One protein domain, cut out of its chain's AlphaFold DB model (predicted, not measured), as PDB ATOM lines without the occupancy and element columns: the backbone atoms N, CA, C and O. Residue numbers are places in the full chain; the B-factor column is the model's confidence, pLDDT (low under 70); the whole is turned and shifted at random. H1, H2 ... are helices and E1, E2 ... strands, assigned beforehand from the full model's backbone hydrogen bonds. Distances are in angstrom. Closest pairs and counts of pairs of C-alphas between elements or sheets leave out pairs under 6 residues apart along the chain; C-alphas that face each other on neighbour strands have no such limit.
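This is residues 109 to 184 of the 184 residues of an uncharacterized protein of Proteobacteria bacterium (UniProt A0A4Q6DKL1). A strongly twisted wall of four strands, E1 to E4, has the helix H2 set slantwise over E3 and E4, while the opposite face bears no named helix. H3 meets the sheet near the beginning of E4, and the short helix H1 lies off the sheet, by the end of H3. The printed part has 76 residues, with three named helices followed by four named strands; the sheet's order is E1, E2, E3, E4, antiparallel throughout, and the class is mixed, helices and strands. The whole is compact and rounded, with a radius of gyration of the C-alphas of 11.3 A and spans of 30 by 23 by 21 A.

H1, residues 109 to 113, begins at C-alpha 109 at (146.916, 113.100, 160.866) and is 5.9 A long. H2, residues 119 to 127, measures 12.3 A, and H3, residues 136 to 143, 10.2 A. E1, residues 148 to 152, is 12.2 A long. E2, residues 155 to 162, spans 21.4 A; E3, residues 166 to 173, spans 22.8 A. E4, residues 176 to 183, spans 20.1 A, bends by 54 degrees at residue 179 and ends with C-alpha 183 at (164.298, 110.984, 145.256).

The strands form a meander, each the antiparallel neighbour of the one before, and each successive pair is a hairpin. E1 and E2 run at 142 degrees, with N 157 and O 150 within hydrogen-bond range at 2.9 A. E2 and E3 run at 157 degrees, with N 162 and O 166 at 2.8 A. E3 and E4 run at 158 degrees, with N 167 and O 183 at 2.7 A. E1 and E4 are the edge strands. H2 and H3 on one face of the sheet make two layers with it. H2 has a height over the sheet of 8.6 A and runs slantwise to the strands, at 42 degrees to E4 on the local plane; its closest C-alphas to E4 are those of Ile 126 and Ala 180, 6.0 A apart. The closest C-alphas of H3 and E4 are those of Ser 136 and Val 176, 6.6 A apart. H1 is not on the sheet; it is close to H3 but not clearly touching, the closest C-alphas being those of Thr 112 and Phe 143, 6.4 A apart. H2 and H3 are apart. In H1, H2 and H3 every O i to N i+4 pair is within hydrogen-bond range.

The two C-alphas farthest apart are those of His 109 and Lys 153, at 33.8 A. The printed part has no cut and no long link. The mean pLDDT of the printed part is 80.1; residues 149 to 155 and residue 184, the chain's last, are under 70.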
ATOM      1  N   HIS A 109     147.841 114.221 161.008       82.12
ATOM      2  CA  HIS A 109     146.916 113.100 160.866       82.12
ATOM      3  C   HIS A 109     146.984 112.506 159.463       82.12
ATOM      4  O   HIS A 109     147.112 111.291 159.320       82.12
ATOM      5  N   GLN A 110     146.970 113.347 158.427       81.81
ATOM      6  CA  GLN A 110     147.130 112.873 157.048       81.81
ATOM      7  C   GLN A 110     148.506 112.252 156.824       81.81
ATOM      8  O   GLN A 110     148.625 111.225 156.160       81.81
ATOM      9  N   TRP A 111     149.550 112.854 157.392       85.25
ATOM     10  CA  TRP A 111     150.907 112.349 157.270       85.25
ATOM     11  C   TRP A 111     151.066 110.982 157.930       85.25
ATOM     12  O   TRP A 111     151.585 110.057 157.313       85.25
ATOM     13  N   THR A 112     150.637 110.835 159.181       81.44
ATOM     14  CA  THR A 112     150.829 109.604 159.960       81.44
ATOM     15  C   THR A 112     149.919 108.471 159.498       81.44
ATOM     16  O   THR A 112     150.383 107.334 159.445       81.44
ATOM     17  N   ALA A 113     148.681 108.767 159.087       81.81
ATOM     18  CA  ALA A 113     147.739 107.767 158.586       81.81
ATOM     19  C   ALA A 113     148.087 107.246 157.182       81.81
ATOM     20  O   ALA A 113     147.686 106.139 156.819       81.81
ATOM     21  N   ALA A 114     148.818 108.022 156.376       80.38
ATOM     22  CA  ALA A 114     149.141 107.627 155.014       80.38
ATOM     23  C   ALA A 114     150.295 106.612 154.960       80.38
ATOM     24  O   ALA A 114     151.386 106.845 155.500       80.38
ATOM     25  N   GLN A 115     150.058 105.509 154.242       80.94
ATOM     26  CA  GLN A 115     151.081 104.512 153.912       80.94
ATOM     27  C   GLN A 115     152.180 105.120 153.027       80.94
ATOM     28  O   GLN A 115     153.363 104.937 153.299       80.94
ATOM     29  N   GLU A 116     151.783 105.909 152.026       84.81
ATOM     30  CA  GLU A 116     152.672 106.749 151.220       84.81
ATOM     31  C   GLU A 116     152.466 108.217 151.592       84.81
ATOM     32  O   GLU A 116     151.344 108.729 151.548       84.81
ATOM     33  N   LYS A 117     153.540 108.920 151.952       86.69
ATOM     34  CA  LYS A 117     153.442 110.310 152.399       86.69
ATOM     35  C   LYS A 117     153.041 111.231 151.240       86.69
ATOM     36  O   LYS A 117     153.541 111.059 150.128       86.69
ATOM     37  N   PRO A 118     152.172 112.234 151.456       83.75
ATOM     38  CA  PRO A 118     151.790 113.150 150.385       83.75
ATOM     39  C   PRO A 118     152.995 113.939 149.853       83.75
ATOM     40  O   PRO A 118     153.683 114.620 150.618       83.75
ATOM     41  N   PHE A 119     153.221 113.910 148.536       82.94
ATOM     42  CA  PHE A 119     154.382 114.555 147.901       82.94
ATOM     43  C   PHE A 119     154.468 116.057 148.191       82.94
ATOM     44  O   PHE A 119     155.514 116.564 148.593       82.94
ATOM     45  N   ALA A 120     153.348 116.772 148.045       74.88
ATOM     46  CA  ALA A 120     153.297 118.213 148.292       74.88
ATOM     47  C   ALA A 120     153.676 118.570 149.740       74.88
ATOM     48  O   ALA A 120     154.312 119.596 149.977       74.88
ATOM     49  N   MET A 121     153.324 117.707 150.696       80.31
ATOM     50  CA  MET A 121     153.638 117.896 152.107       80.31
ATOM     51  C   MET A 121     155.107 117.572 152.399       80.31
ATOM     52  O   MET A 121     155.780 118.373 153.040       80.31
ATOM     53  N   ALA A 122     155.632 116.463 151.866       84.19
ATOM     54  CA  ALA A 122     157.043 116.094 152.011       84.19
ATOM     55  C   ALA A 122     157.967 117.180 151.439       84.19
ATOM     56  O   ALA A 122     158.918 117.605 152.093       84.19
ATOM     57  N   ARG A 123     157.631 117.698 150.253       82.12
ATOM     58  CA  ARG A 123     158.368 118.791 149.614       82.12
ATOM     59  C   ARG A 123     158.363 120.059 150.458       82.12
ATOM     60  O   ARG A 123     159.414 120.670 150.633       82.12
ATOM     61  N   LYS A 124     157.201 120.444 150.986       77.31
ATOM     62  CA  LYS A 124     157.085 121.626 151.841       77.31
ATOM     63  C   LYS A 124     157.924 121.488 153.109       77.31
ATOM     64  O   LYS A 124     158.652 122.407 153.453       77.31
ATOM     65  N   LEU A 125     157.902 120.319 153.748       83.06
ATOM     66  CA  LEU A 125     158.717 120.051 154.934       83.06
ATOM     67  C   LEU A 125     160.229 120.136 154.651       83.06
ATOM     68  O   LEU A 125     160.973 120.610 155.507       83.06
ATOM     69  N   ILE A 126     160.690 119.729 153.461       83.00
ATOM     70  CA  ILE A 126     162.086 119.933 153.038       83.00
ATOM     71  C   ILE A 126     162.387 121.424 152.855       83.00
ATOM     72  O   ILE A 126     163.396 121.906 153.369       83.00
ATOM     73  N   GLN A 127     161.524 122.151 152.140       76.06
ATOM     74  CA  GLN A 127     161.703 123.585 151.879       76.06
ATOM     75  C   GLN A 127     161.752 124.398 153.177       76.06
ATOM     76  O   GLN A 127     162.638 125.235 153.344       76.06
ATOM     77  N   ASP A 128     160.873 124.076 154.125       77.31
ATOM     78  CA  ASP A 128     160.814 124.692 155.452       77.31
ATOM     79  C   ASP A 128     161.939 124.197 156.386       77.31
ATOM     80  O   ASP A 128     162.012 124.607 157.544       77.31
ATOM     81  N   ARG A 129     162.818 123.299 155.909       77.69
ATOM     82  CA  ARG A 129     163.881 122.630 156.683       77.69
ATOM     83  C   ARG A 129     163.370 121.979 157.973       77.69
ATOM     84  O   ARG A 129     164.115 121.845 158.939       77.69
ATOM     85  N   ALA A 130     162.120 121.519 157.976       84.69
ATOM     86  CA  ALA A 130     161.417 121.047 159.167       84.69
ATOM     87  C   ALA A 130     162.015 119.771 159.789       84.69
ATOM     88  O   ALA A 130     161.718 119.466 160.943       84.69
ATOM     89  N   PHE A 131     162.831 119.031 159.030       84.56
ATOM     90  CA  PHE A 131     163.534 117.832 159.490       84.56
ATOM     91  C   PHE A 131     164.933 118.117 160.045       84.56
ATOM     92  O   PHE A 131     165.450 117.314 160.812       84.56
ATOM     93  N   ILE A 132     165.563 119.222 159.637       84.19
ATOM     94  CA  ILE A 132     166.974 119.493 159.928       84.19
ATOM     95  C   ILE A 132     167.145 119.795 161.418       84.19
ATOM     96  O   ILE A 132     166.415 120.609 161.978       84.19
ATOM     97  N   GLY A 133     168.126 119.154 162.054       81.50
ATOM     98  CA  GLY A 133     168.406 119.311 163.483       81.50
ATOM     99  C   GLY A 133     167.545 118.445 164.405       81.50
ATOM    100  O   GLY A 133     167.778 118.459 165.611       81.50
ATOM    101  N   LEU A 134     166.586 117.681 163.869       88.00
ATOM    102  CA  LEU A 134     165.850 116.694 164.655       88.00
ATOM    103  C   LEU A 134     166.688 115.432 164.852       88.00
ATOM    104  O   LEU A 134     167.356 114.973 163.922       88.00
ATOM    105  N   ASP A 135     166.603 114.867 166.053       87.12
ATOM    106  CA  ASP A 135     167.118 113.531 166.343       87.12
ATOM    107  C   ASP A 135     166.140 112.435 165.870       87.12
ATOM    108  O   ASP A 135     164.964 112.706 165.588       87.12
ATOM    109  N   SER A 136     166.598 111.184 165.764       81.06
ATOM    110  CA  SER A 136     165.764 110.086 165.249       81.06
ATOM    111  C   SER A 136     164.509 109.818 166.092       81.06
ATOM    112  O   SER A 136     163.474 109.397 165.556       81.06
ATOM    113  N   LEU A 137     164.552 110.107 167.396       84.25
ATOM    114  CA  LEU A 137     163.439 109.912 168.322       84.25
ATOM    115  C   LEU A 137     162.368 110.997 168.153       84.25
ATOM    116  O   LEU A 137     161.178 110.683 168.050       84.25
ATOM    117  N   GLN A 138     162.774 112.259 168.050       86.88
ATOM    118  CA  GLN A 138     161.925 113.400 167.712       86.88
ATOM    119  C   GLN A 138     161.293 113.214 166.338       86.88
ATOM    120  O   GLN A 138     160.108 113.502 166.153       86.88
ATOM    121  N   LEU A 139     162.063 112.684 165.389       86.25
ATOM    122  CA  LEU A 139     161.597 112.438 164.038       86.25
ATOM    123  C   LEU A 139     160.479 111.395 164.013       86.25
ATOM    124  O   LEU A 139     159.419 111.645 163.443       86.25
ATOM    125  N   ARG A 140     160.666 110.271 164.714       82.31
ATOM    126  CA  ARG A 140     159.630 109.236 164.869       82.31
ATOM    127  C   ARG A 140     158.405 109.745 165.613       82.31
ATOM    128  O   ARG A 140     157.284 109.412 165.240       82.31
ATOM    129  N   LYS A 141     158.609 110.569 166.641       84.00
ATOM    130  CA  LYS A 141     157.515 111.143 167.428       84.00
ATOM    131  C   LYS A 141     156.638 112.081 166.597       84.00
ATOM    132  O   LYS A 141     155.433 112.087 166.796       84.00
ATOM    133  N   LYS A 142     157.236 112.861 165.692       83.00
ATOM    134  CA  LYS A 142     156.548 113.922 164.937       83.00
ATOM    135  C   LYS A 142     156.071 113.492 163.547       83.00
ATOM    136  O   LYS A 142     155.082 114.011 163.045       83.00
ATOM    137  N   PHE A 143     156.785 112.567 162.911       82.94
ATOM    138  CA  PHE A 143     156.529 112.147 161.529       82.94
ATOM    139  C   PHE A 143     156.171 110.660 161.405       82.94
ATOM    140  O   PHE A 143     155.896 110.184 160.301       82.94
ATOM    141  N   GLY A 144     156.113 109.935 162.523       79.44
ATOM    142  CA  GLY A 144     155.726 108.532 162.573       79.44
ATOM    143  C   GLY A 144     156.822 107.571 162.112       79.44
ATOM    144  O   GLY A 144     158.004 107.911 162.028       79.44
ATOM    145  N   ALA A 145     156.420 106.329 161.841       74.69
ATOM    146  CA  ALA A 145     157.340 105.268 161.453       74.69
ATOM    147  C   ALA A 145     157.921 105.491 160.045       74.69
ATOM    148  O   ALA A 145     157.201 105.813 159.096       74.69
ATOM    149  N   CYS A 146     159.230 105.283 159.919       76.50
ATOM    150  CA  CYS A 146     159.946 105.230 158.649       76.50
ATOM    151  C   CYS A 146     159.867 103.828 158.030       76.50
ATOM    152  O   CYS A 146     159.778 102.834 158.752       76.50
ATOM    153  N   TYR A 147     159.935 103.747 156.700       70.31
ATOM    154  CA  TYR A 147     159.816 102.476 155.973       70.31
ATOM    155  C   TYR A 147     161.151 101.718 155.912       70.31
ATOM    156  O   TYR A 147     161.164 100.493 156.002       70.31
ATOM    157  N   SER A 148     162.279 102.431 155.821       71.62
ATOM    158  CA  SER A 148     163.600 101.803 155.854       71.62
ATOM    159  C   SER A 148     164.630 102.681 156.555       71.62
ATOM    160  O   SER A 148     164.712 103.881 156.281       71.62
ATOM    161  N   CYS A 149     165.463 102.059 157.386       64.38
ATOM    162  CA  CYS A 149     166.719 102.630 157.864       64.38
ATOM    163  C   CYS A 149     167.861 101.877 157.181       64.38
ATOM    164  O   CYS A 149     167.888 100.647 157.214       64.38
ATOM    165  N   GLY A 150     168.792 102.597 156.563       59.25
ATOM    166  CA  GLY A 150     169.957 101.997 155.918       59.25
ATOM    167  C   GLY A 150     171.217 102.795 156.206       59.25
ATOM    168  O   GLY A 150     171.147 103.970 156.553       59.25
ATOM    169  N   ASP A 151     172.371 102.161 156.039       52.78
ATOM    170  CA  ASP A 151     173.665 102.833 156.100       52.78
ATOM    171  C   ASP A 151     174.234 102.905 154.681       52.78
ATOM    172  O   ASP A 151     174.352 101.887 153.991       52.78
ATOM    173  N   ARG A 152     174.528 104.114 154.195       53.62
ATOM    174  CA  ARG A 152     175.112 104.306 152.865       53.62
ATOM    175  C   ARG A 152     176.350 105.174 152.999       53.62
ATOM    176  O   ARG A 152     176.262 106.358 153.299       53.62
ATOM    177  N   LYS A 153     177.515 104.580 152.718       53.53
ATOM    178  CA  LYS A 153     178.827 105.254 152.765       53.53
ATOM    179  C   LYS A 153     179.147 105.883 154.139       53.53
ATOM    180  O   LYS A 153     179.700 106.976 154.189       53.53
ATOM    181  N   GLY A 154     178.791 105.211 155.238       57.47
ATOM    182  CA  GLY A 154     179.061 105.678 156.607       57.47
ATOM    183  C   GLY A 154     178.172 106.838 157.062       57.47
ATOM    184  O   GLY A 154     178.453 107.465 158.078       57.47
ATOM    185  N   THR A 155     177.125 107.149 156.292       61.75
ATOM    186  CA  THR A 155     176.081 108.106 156.657       61.75
ATOM    187  C   THR A 155     174.793 107.317 156.848       61.75
ATOM    188  O   THR A 155     174.316 106.653 155.919       61.75
ATOM    189  N   GLN A 156     174.231 107.384 158.053       79.44
ATOM    190  CA  GLN A 156     172.946 106.761 158.339       79.44
ATOM    191  C   GLN A 156     171.852 107.520 157.582       79.44
ATOM    192  O   GLN A 156     171.877 108.749 157.500       79.44
ATOM    193  N   GLN A 157     170.906 106.794 156.994       85.56
ATOM    194  CA  GLN A 157     169.794 107.380 156.250       85.56
ATOM    195  C   GLN A 157     168.456 106.780 156.687       85.56
ATOM    196  O   GLN A 157     168.339 105.572 156.924       85.56
ATOM    197  N   ILE A 158     167.444 107.640 156.772       85.94
ATOM    198  CA  ILE A 158     166.053 107.277 157.049       85.94
ATOM    199  C   ILE A 158     165.225 107.619 155.817       85.94
ATOM    200  O   ILE A 158     165.235 108.768 155.372       85.94
ATOM    201  N   ASN A 159     164.469 106.643 155.312       87.75
ATOM    202  CA  ASN A 159     163.632 106.832 154.134       87.75
ATOM    203  C   ASN A 159     162.140 106.694 154.463       87.75
ATOM    204  O   ASN A 159     161.716 105.790 155.199       87.75
ATOM    205  N   PHE A 160     161.330 107.555 153.850       87.25
ATOM    206  CA  PHE A 160     159.874 107.447 153.816       87.25
ATOM    207  C   PHE A 160     159.407 107.252 152.378       87.25
ATOM    208  O   PHE A 160     159.875 107.954 151.484       87.25
ATOM    209  N   SER A 161     158.446 106.352 152.173       87.38
ATOM    210  CA  SER A 161     157.748 106.245 150.892       87.38
ATOM    211  C   SER A 161     156.822 107.448 150.706       87.38
ATOM    212  O   SER A 161     156.117 107.845 151.638       87.38
ATOM    213  N   VAL A 162     156.835 108.041 149.520       86.62
ATOM    214  CA  VAL A 162     156.100 109.249 149.144       86.62
ATOM    215  C   VAL A 162     155.297 108.956 147.876       86.62
ATOM    216  O   VAL A 162     155.750 108.255 146.970       86.62
ATOM    217  N   GLN A 163     154.093 109.518 147.798       82.06
ATOM    218  CA  GLN A 163     153.177 109.314 146.677       82.06
ATOM    219  C   GLN A 163     153.837 109.572 145.321       82.06
ATOM    220  O   GLN A 163     154.571 110.546 145.134       82.06
ATOM    221  N   GLY A 164     153.503 108.719 144.351       75.62
ATOM    222  CA  GLY A 164     154.043 108.804 142.996       75.62
ATOM    223  C   GLY A 164     155.423 108.163 142.854       75.62
ATOM    224  O   GLY A 164     156.203 108.616 142.023       75.62
ATOM    225  N   ASN A 165     155.714 107.109 143.620       79.25
ATOM    226  CA  ASN A 165     157.000 106.396 143.669       79.25
ATOM    227  C   ASN A 165     158.181 107.272 144.107       79.25
ATOM    228  O   ASN A 165     159.305 107.000 143.707       79.25
ATOM    229  N   TRP A 166     157.935 108.339 144.863       82.31
ATOM    230  CA  TRP A 166     159.011 109.145 145.427       82.31
ATOM    231  C   TRP A 166     159.448 108.561 146.777       82.31
ATOM    232  O   TRP A 166     158.691 107.883 147.467       82.31
ATOM    233  N   GLU A 167     160.658 108.880 147.196       86.56
ATOM    234  CA  GLU A 167     161.245 108.557 148.484       86.56
ATOM    235  C   GLU A 167     161.786 109.839 149.116       86.56
ATOM    236  O   GLU A 167     162.610 110.547 148.536       86.56
ATOM    237  N   LEU A 168     161.333 110.145 150.327       88.38
ATOM    238  CA  LEU A 168     161.941 111.176 151.160       88.38
ATOM    239  C   LEU A 168     163.131 110.547 151.879       88.38
ATOM    240  O   LEU A 168     162.938 109.675 152.723       88.38
ATOM    241  N   VAL A 169     164.333 111.012 151.561       88.19
ATOM    242  CA  VAL A 169     165.595 110.554 152.143       88.19
ATOM    243  C   VAL A 169     166.110 111.602 153.115       88.19
ATOM    244  O   VAL A 169     166.388 112.743 152.742       88.19
ATOM    245  N   LEU A 170     166.273 111.202 154.369       88.31
ATOM    246  CA  LEU A 170     166.886 112.004 155.416       88.31
ATOM    247  C   LEU A 170     168.282 111.463 155.694       88.31
ATOM    248  O   LEU A 170     168.438 110.278 155.976       88.31
ATOM    249  N   LEU A 171     169.289 112.327 155.615       85.81
ATOM    250  CA  LEU A 171     170.677 111.995 155.917       85.81
ATOM    251  C   LEU A 171     170.996 112.409 157.350       85.81
ATOM    252  O   LEU A 171     170.760 113.558 157.737       85.81
ATOM    253  N   LEU A 172     171.562 111.480 158.112       83.75
ATOM    254  CA  LEU A 172     171.923 111.664 159.506       83.75
ATOM    255  C   LEU A 172     173.440 111.714 159.663       83.75
ATOM    256  O   LEU A 172     174.176 110.932 159.059       83.75
ATOM    257  N   ASN A 173     173.898 112.620 160.520       82.88
ATOM    258  CA  ASN A 173     175.250 112.607 161.056       82.88
ATOM    259  C   ASN A 173     175.163 112.250 162.541       82.88
ATOM    260  O   ASN A 173     174.643 113.030 163.342       82.88
ATOM    261  N   GLY A 174     175.605 111.045 162.896       83.44
ATOM    262  CA  GLY A 174     175.210 110.441 164.167       83.44
ATOM    263  C   GLY A 174     173.692 110.242 164.197       83.44
ATOM    264  O   GLY A 174     173.146 109.604 163.304       83.44
ATOM    265  N   ASP A 175     173.023 110.821 165.194       84.81
ATOM    266  CA  ASP A 175     171.570 110.692 165.390       84.81
ATOM    267  C   ASP A 175     170.763 111.899 164.876       84.81
ATOM    268  O   ASP A 175     169.539 111.909 164.956       84.81
ATOM    269  N   VAL A 176     171.434 112.927 164.342       86.31
ATOM    270  CA  VAL A 176     170.803 114.199 163.954       86.31
ATOM    271  C   VAL A 176     170.710 114.320 162.440       86.31
ATOM    272  O   VAL A 176     171.688 114.097 161.721       86.31
ATOM    273  N   VAL A 177     169.548 114.742 161.942       85.69
ATOM    274  CA  VAL A 177     169.337 114.998 160.513       85.69
ATOM    275  C   VAL A 177     170.078 116.259 160.071       85.69
ATOM    276  O   VAL A 177     169.812 117.361 160.557       85.69
ATOM    277  N   ILE A 178     170.962 116.107 159.088       82.56
ATOM    278  CA  ILE A 178     171.751 117.201 158.500       82.56
ATOM    279  C   ILE A 178     171.254 117.624 157.118       82.56
ATOM    280  O   ILE A 178     171.501 118.752 156.692       82.56
ATOM    281  N   ALA A 179     170.550 116.737 156.415       82.25
ATOM    282  CA  ALA A 179     169.998 117.013 155.099       82.25
ATOM    283  C   ALA A 179     168.740 116.176 154.852       82.25
ATOM    284  O   ALA A 179     168.595 115.072 155.374       82.25
ATOM    285  N   ALA A 180     167.842 116.717 154.037       85.25
ATOM    286  CA  ALA A 180     166.602 116.076 153.628       85.25
ATOM    287  C   ALA A 180     166.409 116.298 152.130       85.25
ATOM    288  O   ALA A 180     166.664 117.395 151.632       85.25
ATOM    289  N   ASP A 181     165.980 115.261 151.426       84.69
ATOM    290  CA  ASP A 181     165.901 115.264 149.971       84.69
ATOM    291  C   ASP A 181     164.773 114.352 149.474       84.69
ATOM    292  O   ASP A 181     164.387 113.408 150.159       84.69
ATOM    293  N   LEU A 182     164.240 114.631 148.286       82.81
ATOM    294  CA  LEU A 182     163.228 113.804 147.623       82.81
ATOM    295  C   LEU A 182     163.843 113.150 146.391       82.81
ATOM    296  O   LEU A 182     164.380 113.831 145.518       82.81
ATOM    297  N   ARG A 183     163.736 111.826 146.318       79.75
ATOM    298  CA  ARG A 183     164.298 110.984 145.256       79.75
ATOM    299  C   ARG A 183     163.206 110.108 144.662       79.75
ATOM    300  O   ARG A 183     162.155 109.971 145.265       79.75
ATOM    301  N   ARG A 184     163.416 109.556 143.480       66.31
ATOM    302  CA  ARG A 184     162.489 108.634 142.824       66.31
ATOM    303  C   ARG A 184     163.281 107.464 142.267       66.31
ATOM    304  O   ARG A 184     164.446 107.719 141.877       66.31
TER     305      ARG A 184